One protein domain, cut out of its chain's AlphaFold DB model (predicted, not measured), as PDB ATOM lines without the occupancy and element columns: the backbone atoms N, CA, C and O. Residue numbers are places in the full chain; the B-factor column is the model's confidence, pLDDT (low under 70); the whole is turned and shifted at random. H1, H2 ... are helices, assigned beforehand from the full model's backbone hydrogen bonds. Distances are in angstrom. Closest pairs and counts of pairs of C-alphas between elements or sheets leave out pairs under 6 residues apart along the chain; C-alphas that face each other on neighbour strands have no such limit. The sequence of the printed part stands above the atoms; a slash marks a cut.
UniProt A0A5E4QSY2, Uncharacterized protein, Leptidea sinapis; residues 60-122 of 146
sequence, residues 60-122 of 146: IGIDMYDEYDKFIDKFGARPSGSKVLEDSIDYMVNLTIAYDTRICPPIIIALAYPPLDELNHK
ATOM      1  N   ILE A  60      53.652  -6.282 -57.166       71.69
ATOM      2  CA  ILE A  60      53.027  -7.029 -56.060       71.69
ATOM      3  C   ILE A  60      53.285  -6.356 -54.708       71.69
ATOM      4  O   ILE A  60      52.383  -6.289 -53.878       71.69
ATOM      5  N   GLY A  61      54.501  -5.849 -54.480       70.69
ATOM      6  CA  GLY A  61      54.817  -5.141 -53.239       70.69
ATOM      7  C   GLY A  61      54.019  -3.846 -53.076       70.69
ATOM      8  O   GLY A  61      53.549  -3.564 -51.981       70.69
ATOM      9  N   ILE A  62      53.841  -3.088 -54.162       77.56
ATOM     10  CA  ILE A  62      53.109  -1.812 -54.169       77.56
ATOM     11  C   ILE A  62      51.606  -2.069 -54.021       77.56
ATOM     12  O   ILE A  62      50.981  -1.523 -53.120       77.56
ATOM     13  N   ASP A  63      51.063  -2.989 -54.820       82.00
ATOM     14  CA  ASP A  63      49.654  -3.390 -54.773       82.00
ATOM     15  C   ASP A  63      49.257  -3.908 -53.382       82.00
ATOM     16  O   ASP A  63      48.141  -3.672 -52.926       82.00
ATOM     17  N   MET A  64      50.163  -4.604 -52.685       85.81
ATOM     18  CA  MET A  64      49.910  -5.099 -51.331       85.81
ATOM     19  C   MET A  64      49.711  -3.957 -50.331       85.81
ATOM     20  O   MET A  64      48.750  -4.002 -49.563       85.81
ATOM     21  N   TYR A  65      50.573  -2.936 -50.355       87.25
ATOM     22  CA  TYR A  65      50.419  -1.777 -49.474       87.25
ATOM     23  C   TYR A  65      49.176  -0.958 -49.833       87.25
ATOM     24  O   TYR A  65      48.424  -0.590 -48.936       87.25
ATOM     25  N   ASP A  66      48.888  -0.772 -51.123       90.69
ATOM     26  CA  ASP A  66      47.686  -0.060 -51.570       90.69
ATOM     27  C   ASP A  66      46.394  -0.770 -51.127       90.69
ATOM     28  O   ASP A  66      45.433  -0.129 -50.697       90.69
ATOM     29  N   GLU A  67      46.339  -2.101 -51.224       90.56
ATOM     30  CA  GLU A  67      45.189  -2.875 -50.745       90.56
ATOM     31  C   GLU A  67      45.093  -2.898 -49.216       90.56
ATOM     32  O   GLU A  67      43.987  -2.911 -48.669       90.56
ATOM     33  N   TYR A  68      46.229  -2.868 -48.520       91.62
ATOM     34  CA  TYR A  68      46.272  -2.778 -47.065       91.62
ATOM     35  C   TYR A  68      45.753  -1.426 -46.556       91.62
ATOM     36  O   TYR A  68      44.949  -1.395 -45.620       91.62
ATOM     37  N   ASP A  69      46.116  -0.325 -47.211       94.44
ATOM     38  CA  ASP A  69      45.627   1.012 -46.870       94.44
ATOM     39  C   ASP A  69      44.116   1.123 -47.117       94.44
ATOM     40  O   ASP A  69      43.362   1.491 -46.214       94.44
ATOM     41  N   LYS A  70      43.631   0.669 -48.285       94.75
ATOM     42  CA  LYS A  70      42.183   0.588 -48.571       94.75
ATOM     43  C   LYS A  70      41.439  -0.243 -47.531       94.75
ATOM     44  O   LYS A  70      40.299   0.064 -47.181       94.75
ATOM     45  N   PHE A  71      42.054  -1.324 -47.062       95.75
ATOM     46  CA  PHE A  71      41.469  -2.194 -46.056       95.75
ATOM     47  C   PHE A  71      41.338  -1.500 -44.695       95.75
ATOM     48  O   PHE A  71      40.279  -1.592 -44.066       95.75
ATOM     49  N   ILE A  72      42.372  -0.780 -44.253       95.00
ATOM     50  CA  ILE A  72      42.322   0.013 -43.019       95.00
ATOM     51  C   ILE A  72      41.263   1.109 -43.136       95.00
ATOM     52  O   ILE A  72      40.406   1.203 -42.256       95.00
ATOM     53  N   ASP A  73      41.271   1.875 -44.226       96.44
ATOM     54  CA  ASP A  73      40.339   2.986 -44.437       96.44
ATOM     55  C   ASP A  73      38.882   2.519 -44.485       96.44
ATOM     56  O   ASP A  73      37.979   3.188 -43.979       96.44
ATOM     57  N   LYS A  74      38.637   1.343 -45.070       95.69
ATOM     58  CA  LYS A  74      37.289   0.790 -45.215       95.69
ATOM     59  C   LYS A  74      36.721   0.227 -43.915       95.69
ATOM     60  O   LYS A  74      35.529   0.398 -43.664       95.69
ATOM     61  N   PHE A  75      37.521  -0.495 -43.129       96.25
ATOM     62  CA  PHE A  75      37.010  -1.258 -41.981       96.25
ATOM     63  C   PHE A  75      37.392  -0.682 -40.618       96.25
ATOM     64  O   PHE A  75      36.683  -0.932 -39.646       96.25
ATOM     65  N   GLY A  76      38.491   0.066 -40.517       93.44
ATOM     66  CA  GLY A  76      38.952   0.665 -39.267       93.44
ATOM     67  C   GLY A  76      39.040  -0.334 -38.105       93.44
ATOM     68  O   GLY A  76      39.634  -1.416 -38.218       93.44
ATOM     69  N   ALA A  77      38.451   0.038 -36.964       95.38
ATOM     70  CA  ALA A  77      38.411  -0.792 -35.764       95.38
ATOM     71  C   ALA A  77      37.496  -2.016 -35.946       95.38
ATOM     72  O   ALA A  77      36.306  -1.891 -36.229       95.38
ATOM     73  N   ARG A  78      38.050  -3.210 -35.708       96.06
ATOM     74  CA  ARG A  78      37.387  -4.506 -35.937       96.06
ATOM     75  C   ARG A  78      37.319  -5.338 -34.652       96.06
ATOM     76  O   ARG A  78      38.075  -6.298 -34.500       96.06
ATOM     77  N   PRO A  79      36.451  -4.972 -33.693       94.62
ATOM     78  CA  PRO A  79      36.309  -5.732 -32.458       94.62
ATOM     79  C   PRO A  79      35.791  -7.148 -32.743       94.62
ATOM     80  O   PRO A  79      34.980  -7.368 -33.648       94.62
ATOM     81  N   SER A  80      36.256  -8.118 -31.960       92.00
ATOM     82  CA  SER A  80      35.858  -9.520 -32.101       92.00
ATOM     83  C   SER A  80      34.347  -9.709 -31.942       92.00
ATOM     84  O   SER A  80      33.732  -9.112 -31.063       92.00
ATOM     85  N   GLY A  81      33.752 -10.547 -32.796       93.06
ATOM     86  CA  GLY A  81      32.307 -10.812 -32.804       93.06
ATOM     87  C   GLY A  81      31.446  -9.691 -33.400       93.06
ATOM     88  O   GLY A  81      30.225  -9.750 -33.298       93.06
ATOM     89  N   SER A  82      32.057  -8.666 -34.002       95.00
ATOM     90  CA  SER A  82      31.330  -7.623 -34.728       95.00
ATOM     91  C   SER A  82      31.124  -7.983 -36.195       95.00
ATOM     92  O   SER A  82      31.940  -8.675 -36.804       95.00
ATOM     93  N   LYS A  83      30.070  -7.419 -36.790       94.06
ATOM     94  CA  LYS A  83      29.799  -7.578 -38.220       94.06
ATOM     95  C   LYS A  83      30.923  -7.006 -39.096       94.06
ATOM     96  O   LYS A  83      31.288  -7.601 -40.098       94.06
ATOM     97  N   VAL A  84      31.537  -5.907 -38.654       93.56
ATOM     98  CA  VAL A  84      32.671  -5.269 -39.344       93.56
ATOM     99  C   VAL A  84      33.875  -6.212 -39.435       93.56
ATOM    100  O   VAL A  84      34.563  -6.229 -40.453       93.56
ATOM    101  N   LEU A  85      34.126  -7.029 -38.403       94.94
ATOM    102  CA  LEU A  85      35.179  -8.042 -38.462       94.94
ATOM    103  C   LEU A  85      34.861  -9.110 -39.516       94.94
ATOM    104  O   LEU A  85      35.725  -9.396 -40.340       94.94
ATOM    105  N   GLU A  86      33.646  -9.663 -39.510       94.69
ATOM    106  CA  GLU A  86      33.215 -10.666 -40.498       94.69
ATOM    107  C   GLU A  86      33.339 -10.130 -41.929       94.69
ATOM    108  O   GLU A  86      33.990 -10.748 -42.766       94.69
ATOM    109  N   ASP A  87      32.834  -8.921 -42.181       95.56
ATOM    110  CA  ASP A  87      32.870  -8.302 -43.507       95.56
ATOM    111  C   ASP A  87      34.313  -8.000 -43.964       95.56
ATOM    112  O   ASP A  87      34.630  -8.062 -45.155       95.56
ATOM    113  N   SER A  88      35.215  -7.699 -43.022       95.25
ATOM    114  CA  SER A  88      36.641  -7.511 -43.312       95.25
ATOM    115  C   SER A  88      37.350  -8.823 -43.665       95.25
ATOM    116  O   SER A  88      38.235  -8.841 -44.523       95.25
ATOM    117  N   ILE A  89      36.943  -9.930 -43.037       92.31
ATOM    118  CA  ILE A  89      37.460 -11.265 -43.346       92.31
ATOM    119  C   ILE A  89      37.003 -11.662 -44.750       92.31
ATOM    120  O   ILE A  89      37.843 -12.019 -45.577       92.31
ATOM    121  N   ASP A  90      35.712 -11.507 -45.049       93.69
ATOM    122  CA  ASP A  90      35.152 -11.804 -46.371       93.69
ATOM    123  C   ASP A  90      35.846 -10.985 -47.468       93.69
ATOM    124  O   ASP A  90      36.167 -11.504 -48.540       93.69
ATOM    125  N   TYR A  91      36.139  -9.707 -47.201       93.12
ATOM    126  CA  TYR A  91      36.881  -8.858 -48.132       93.12
ATOM    127  C   TYR A  91      38.286  -9.400 -48.436       93.12
ATOM    128  O   TYR A  91      38.647  -9.511 -49.606       93.12
ATOM    129  N   MET A  92      39.065  -9.775 -47.416       89.88
ATOM    130  CA  MET A  92      40.424 -10.310 -47.600       89.88
ATOM    131  C   MET A  92      40.439 -11.682 -48.279       89.88
ATOM    132  O   MET A  92      41.303 -11.945 -49.119       89.88
ATOM    133  N   VAL A  93      39.472 -12.545 -47.961       88.88
ATOM    134  CA  VAL A  93      39.307 -13.842 -48.634       88.88
ATOM    135  C   VAL A  93      39.036 -13.626 -50.122       88.88
ATOM    136  O   VAL A  93      39.758 -14.167 -50.961       88.88
ATOM    137  N   ASN A  94      38.065 -12.772 -50.457       88.12
ATOM    138  CA  ASN A  94      37.726 -12.461 -51.847       88.12
ATOM    139  C   ASN A  94      38.900 -11.841 -52.606       88.12
ATOM    140  O   ASN A  94      39.156 -12.203 -53.756       88.12
ATOM    141  N   LEU A  95      39.644 -10.947 -51.954       87.62
ATOM    142  CA  LEU A  95      40.841 -10.347 -52.525       87.62
ATOM    143  C   LEU A  95      41.896 -11.419 -52.842       87.62
ATOM    144  O   LEU A  95      42.430 -11.447 -53.948       87.62
ATOM    145  N   THR A  96      42.134 -12.351 -51.916       83.06
ATOM    146  CA  THR A  96      43.113 -13.438 -52.080       83.06
ATOM    147  C   THR A  96      42.747 -14.358 -53.244       83.06
ATOM    148  O   THR A  96      43.601 -14.650 -54.075       83.06
ATOM    149  N   ILE A  97      41.474 -14.742 -53.379       84.56
ATOM    150  CA  ILE A  97      40.984 -15.556 -54.508       84.56
ATOM    151  C   ILE A  97      41.173 -14.815 -55.841       84.56
ATOM    152  O   ILE A  97      41.605 -15.391 -56.846       84.56
ATOM    153  N   ALA A  98      40.880 -13.514 -55.861       82.12
ATOM    154  CA  ALA A  98      41.060 -12.688 -57.048       82.12
ATOM    155  C   ALA A  98      42.540 -12.531 -57.443       82.12
ATOM    156  O   ALA A  98      42.838 -12.320 -58.616       82.12
ATOM    157  N   TYR A  99      43.484 -12.600 -56.499       77.81
ATOM    158  CA  TYR A  99      44.919 -12.622 -56.807       77.81
ATOM    159  C   TYR A  99      45.422 -14.018 -57.184       77.81
ATOM    160  O   TYR A  99      46.232 -14.127 -58.099       77.81
ATOM    161  N   ASP A 100      44.913 -15.078 -56.555       70.38
ATOM    162  CA  ASP A 100      45.291 -16.462 -56.858       70.38
ATOM    163  C   ASP A 100      45.004 -16.802 -58.329       70.38
ATOM    164  O   ASP A 100      45.896 -17.211 -59.069       70.38
ATOM    165  N   THR A 101      43.807 -16.458 -58.815       60.25
ATOM    166  CA  THR A 101      43.417 -16.607 -60.235       60.25
ATOM    167  C   THR A 101      44.263 -15.791 -61.223       60.25
ATOM    168  O   THR A 101      44.269 -16.091 -62.417       60.25
ATOM    169  N   ARG A 102      44.984 -14.763 -60.749       61.97
ATOM    170  CA  ARG A 102      45.927 -13.964 -61.552       61.97
ATOM    171  C   ARG A 102      47.347 -14.534 -61.538       61.97
ATOM    172  O   ARG A 102      48.089 -14.307 -62.490       61.97
ATOM    173  N   ILE A 103      47.723 -15.255 -60.481       60.47
ATOM    174  CA  ILE A 103      49.072 -15.803 -60.268       60.47
ATOM    175  C   ILE A 103      49.177 -17.240 -60.797       60.47
ATOM    176  O   ILE A 103      50.222 -17.623 -61.327       60.47
ATOM    177  N   CYS A 104      48.100 -18.025 -60.717       51.94
ATOM    178  CA  CYS A 104      48.039 -19.385 -61.238       51.94
ATOM    179  C   CYS A 104      46.835 -19.548 -62.184       51.94
ATOM    180  O   CYS A 104      45.709 -19.233 -61.797       51.94
ATOM    181  N   PRO A 105      47.020 -20.040 -63.427       44.94
ATOM    182  CA  PRO A 105      45.897 -20.274 -64.326       44.94
ATOM    183  C   PRO A 105      44.910 -21.283 -63.709       44.94
ATOM    184  O   PRO A 105      45.323 -22.190 -62.976       44.94
ATOM    185  N   PRO A 106      43.610 -21.183 -64.041       53.91
ATOM    186  CA  PRO A 106      42.511 -21.833 -63.314       53.91
ATOM    187  C   PRO A 106      42.601 -23.366 -63.232       53.91
ATOM    188  O   PRO A 106      41.978 -23.974 -62.367       53.91
ATOM    189  N   ILE A 107      43.404 -23.999 -64.094       48.38
ATOM    190  CA  ILE A 107      43.620 -25.450 -64.103       48.38
ATOM    191  C   ILE A 107      44.361 -25.925 -62.839       48.38
ATOM    192  O   ILE A 107      44.061 -27.008 -62.349       48.38
ATOM    193  N   ILE A 108      45.294 -25.141 -62.281       47.84
ATOM    194  CA  ILE A 108      46.058 -25.557 -61.089       47.84
ATOM    195  C   ILE A 108      45.259 -25.331 -59.798       47.84
ATOM    196  O   ILE A 108      45.289 -26.179 -58.912       47.84
ATOM    197  N   ILE A 109      44.476 -24.252 -59.712       50.97
ATOM    198  CA  ILE A 109      43.661 -23.937 -58.525       50.97
ATOM    199  C   ILE A 109      42.535 -24.963 -58.345       50.97
ATOM    200  O   ILE A 109      42.345 -25.462 -57.241       50.97
ATOM    201  N   ALA A 110      41.860 -25.362 -59.432       47.34
ATOM    202  CA  ALA A 110      40.803 -26.380 -59.389       47.34
ATOM    203  C   ALA A 110      41.300 -27.778 -58.963       47.34
ATOM    204  O   ALA A 110      40.500 -28.616 -58.555       47.34
ATOM    205  N   LEU A 111      42.609 -28.039 -59.068       50.75
ATOM    206  CA  LEU A 111      43.240 -29.284 -58.621       50.75
ATOM    207  C   LEU A 111      43.848 -29.173 -57.212       50.75
ATOM    208  O   LEU A 111      44.028 -30.196 -56.555       50.75
ATOM    209  N   ALA A 112      44.174 -27.961 -56.754       54.31
ATOM    210  CA  ALA A 112      44.838 -27.717 -55.474       54.31
ATOM    211  C   ALA A 112      43.875 -27.334 -54.338       54.31
ATOM    212  O   ALA A 112      44.192 -27.590 -53.174       54.31
ATOM    213  N   TYR A 113      42.705 -26.762 -54.650       53.50
ATOM    214  CA  TYR A 113      41.743 -26.298 -53.650       53.50
ATOM    215  C   TYR A 113      40.309 -26.750 -53.978       53.50
ATOM    216  O   TYR A 113      39.857 -26.570 -55.110       53.50
ATOM    217  N   PRO A 114      39.571 -27.322 -53.004       53.19
ATOM    218  CA  PRO A 114      38.144 -27.581 -53.167       53.19
ATOM    219  C   PRO A 114      37.353 -26.261 -53.272       53.19
ATOM    220  O   PRO A 114      37.844 -25.212 -52.837       53.19
ATOM    221  N   PRO A 115      36.134 -26.288 -53.838       54.28
ATOM    222  CA  PRO A 115      35.291 -25.103 -53.959       54.28
ATOM    223  C   PRO A 115      34.954 -24.481 -52.583       54.28
ATOM    224  O   PRO A 115      34.895 -25.150 -51.549       54.28
ATOM    225  N   LEU A 116      34.806 -23.151 -52.565       53.09
ATOM    226  CA  LEU A 116      34.739 -22.302 -51.359       53.09
ATOM    227  C   LEU A 116      33.550 -22.575 -50.425       53.09
ATOM    228  O   LEU A 116      33.581 -22.188 -49.256       53.09
ATOM    229  N   ASP A 117      32.517 -23.251 -50.911       54.06
ATOM    230  CA  ASP A 117      31.381 -23.713 -50.118       54.06
ATOM    231  C   ASP A 117      31.774 -24.788 -49.086       54.06
ATOM    232  O   ASP A 117      31.171 -24.852 -48.013       54.06
ATOM    233  N   GLU A 118      32.848 -25.549 -49.325       51.22
ATOM    234  CA  GLU A 118      33.395 -26.504 -48.349       51.22
ATOM    235  C   GLU A 118      34.320 -25.855 -47.303       51.22
ATOM    236  O   GLU A 118      34.448 -26.357 -46.177       51.22
ATOM    237  N   LEU A 119      34.955 -24.722 -47.624       50.22
ATOM    238  CA  LEU A 119      35.904 -24.055 -46.725       50.22
ATOM    239  C   LEU A 119      35.196 -23.370 -45.544       50.22
ATOM    240  O   LEU A 119      35.645 -23.467 -44.396       50.22
ATOM    241  N   ASN A 120      34.042 -22.752 -45.806       46.88
ATOM    242  CA  ASN A 120      33.240 -22.061 -44.792       46.88
ATOM    243  C   ASN A 120      32.729 -23.005 -43.690       46.88
ATOM    244  O   ASN A 120      32.620 -22.611 -42.530       46.88
ATOM    245  N   HIS A 121      32.488 -24.281 -44.003       44.59
ATOM    246  CA  HIS A 121      32.051 -25.259 -43.006       44.59
ATOM    247  C   HIS A 121      33.200 -25.766 -42.109       44.59
ATOM    248  O   HIS A 121      32.965 -26.261 -41.004       44.59
ATOM    249  N   LYS A 122      34.463 -25.637 -42.546       44.50
ATOM    250  CA  LYS A 122      35.632 -26.161 -41.816       44.50
ATOM    251  C   LYS A 122      36.273 -25.133 -40.880       44.50
ATOM    252  O   LYS A 122      36.753 -25.516 -39.814       44.50
TER     253      LYS A 122
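Overview. This is residues 60 to 122 of the 146 residues of an uncharacterized protein of Leptidea sinapis (UniProt A0A5E4QSY2). The longest helix, H2, runs through the middle of a flat, open layout, with H1 folded beside it as a helical hairpin that meets it near their linked ends. Past the far end of H2, the short helices H3 and H4 turn back along the side opposite H1, with H4 well away from H2. The printed part has 63 residues with four named helices, in the order H1, H2, H3, H4, and no named strand; the class is all helix. It is loose, with a radius of gyration of the C-alphas of 13.9 A, and spans 38 by 33 by 10 A.

Along the chain. Find C-alpha 83 at (29.799, -7.578, -38.220); from there H2, residues 83 to 103, runs 30.4 A to C-alpha 103 at (49.072, -15.803, -60.268). Before it, H1 covers residues 60 to 75 and measures 22.1 A. After it come H3, residues 106 to 112, 10.1 A, and H4, residues 116 to 122, 10.3 A, ending at C-alpha 122 at (35.632, -26.161, -41.816).

Arrangement. Look first at H2 and H1, a hairpin: they touch through residues 84 to 88 and 71 to 75 alone, and the closest C-alphas, Phe 75 and Ser 88, are 6.4 A apart. They run opposite ways at a shallow tilt of 19 degrees. H3 is close to H2 but not clearly touching, with the C-alphas of Thr 101 and Ile 109 closest at 7.5 A, at a steep tilt of 64 degrees. H4 is apart from H1, H2 and H3. Every O i to N i+4 pair is within hydrogen-bond range in H1, against 16 of 17 in H2, 2 of 3 in H3 and 0 of 3 in H4, where 2 of 4 O i to N i+3 pairs are.

Size, cuts and confidence. The C-alphas of Pro 79 and Ile 107 are farthest apart, at 38.0 A. The printed part has no cut and no long link. Look for low confidence, pLDDT under 70, in residues 101 to 122.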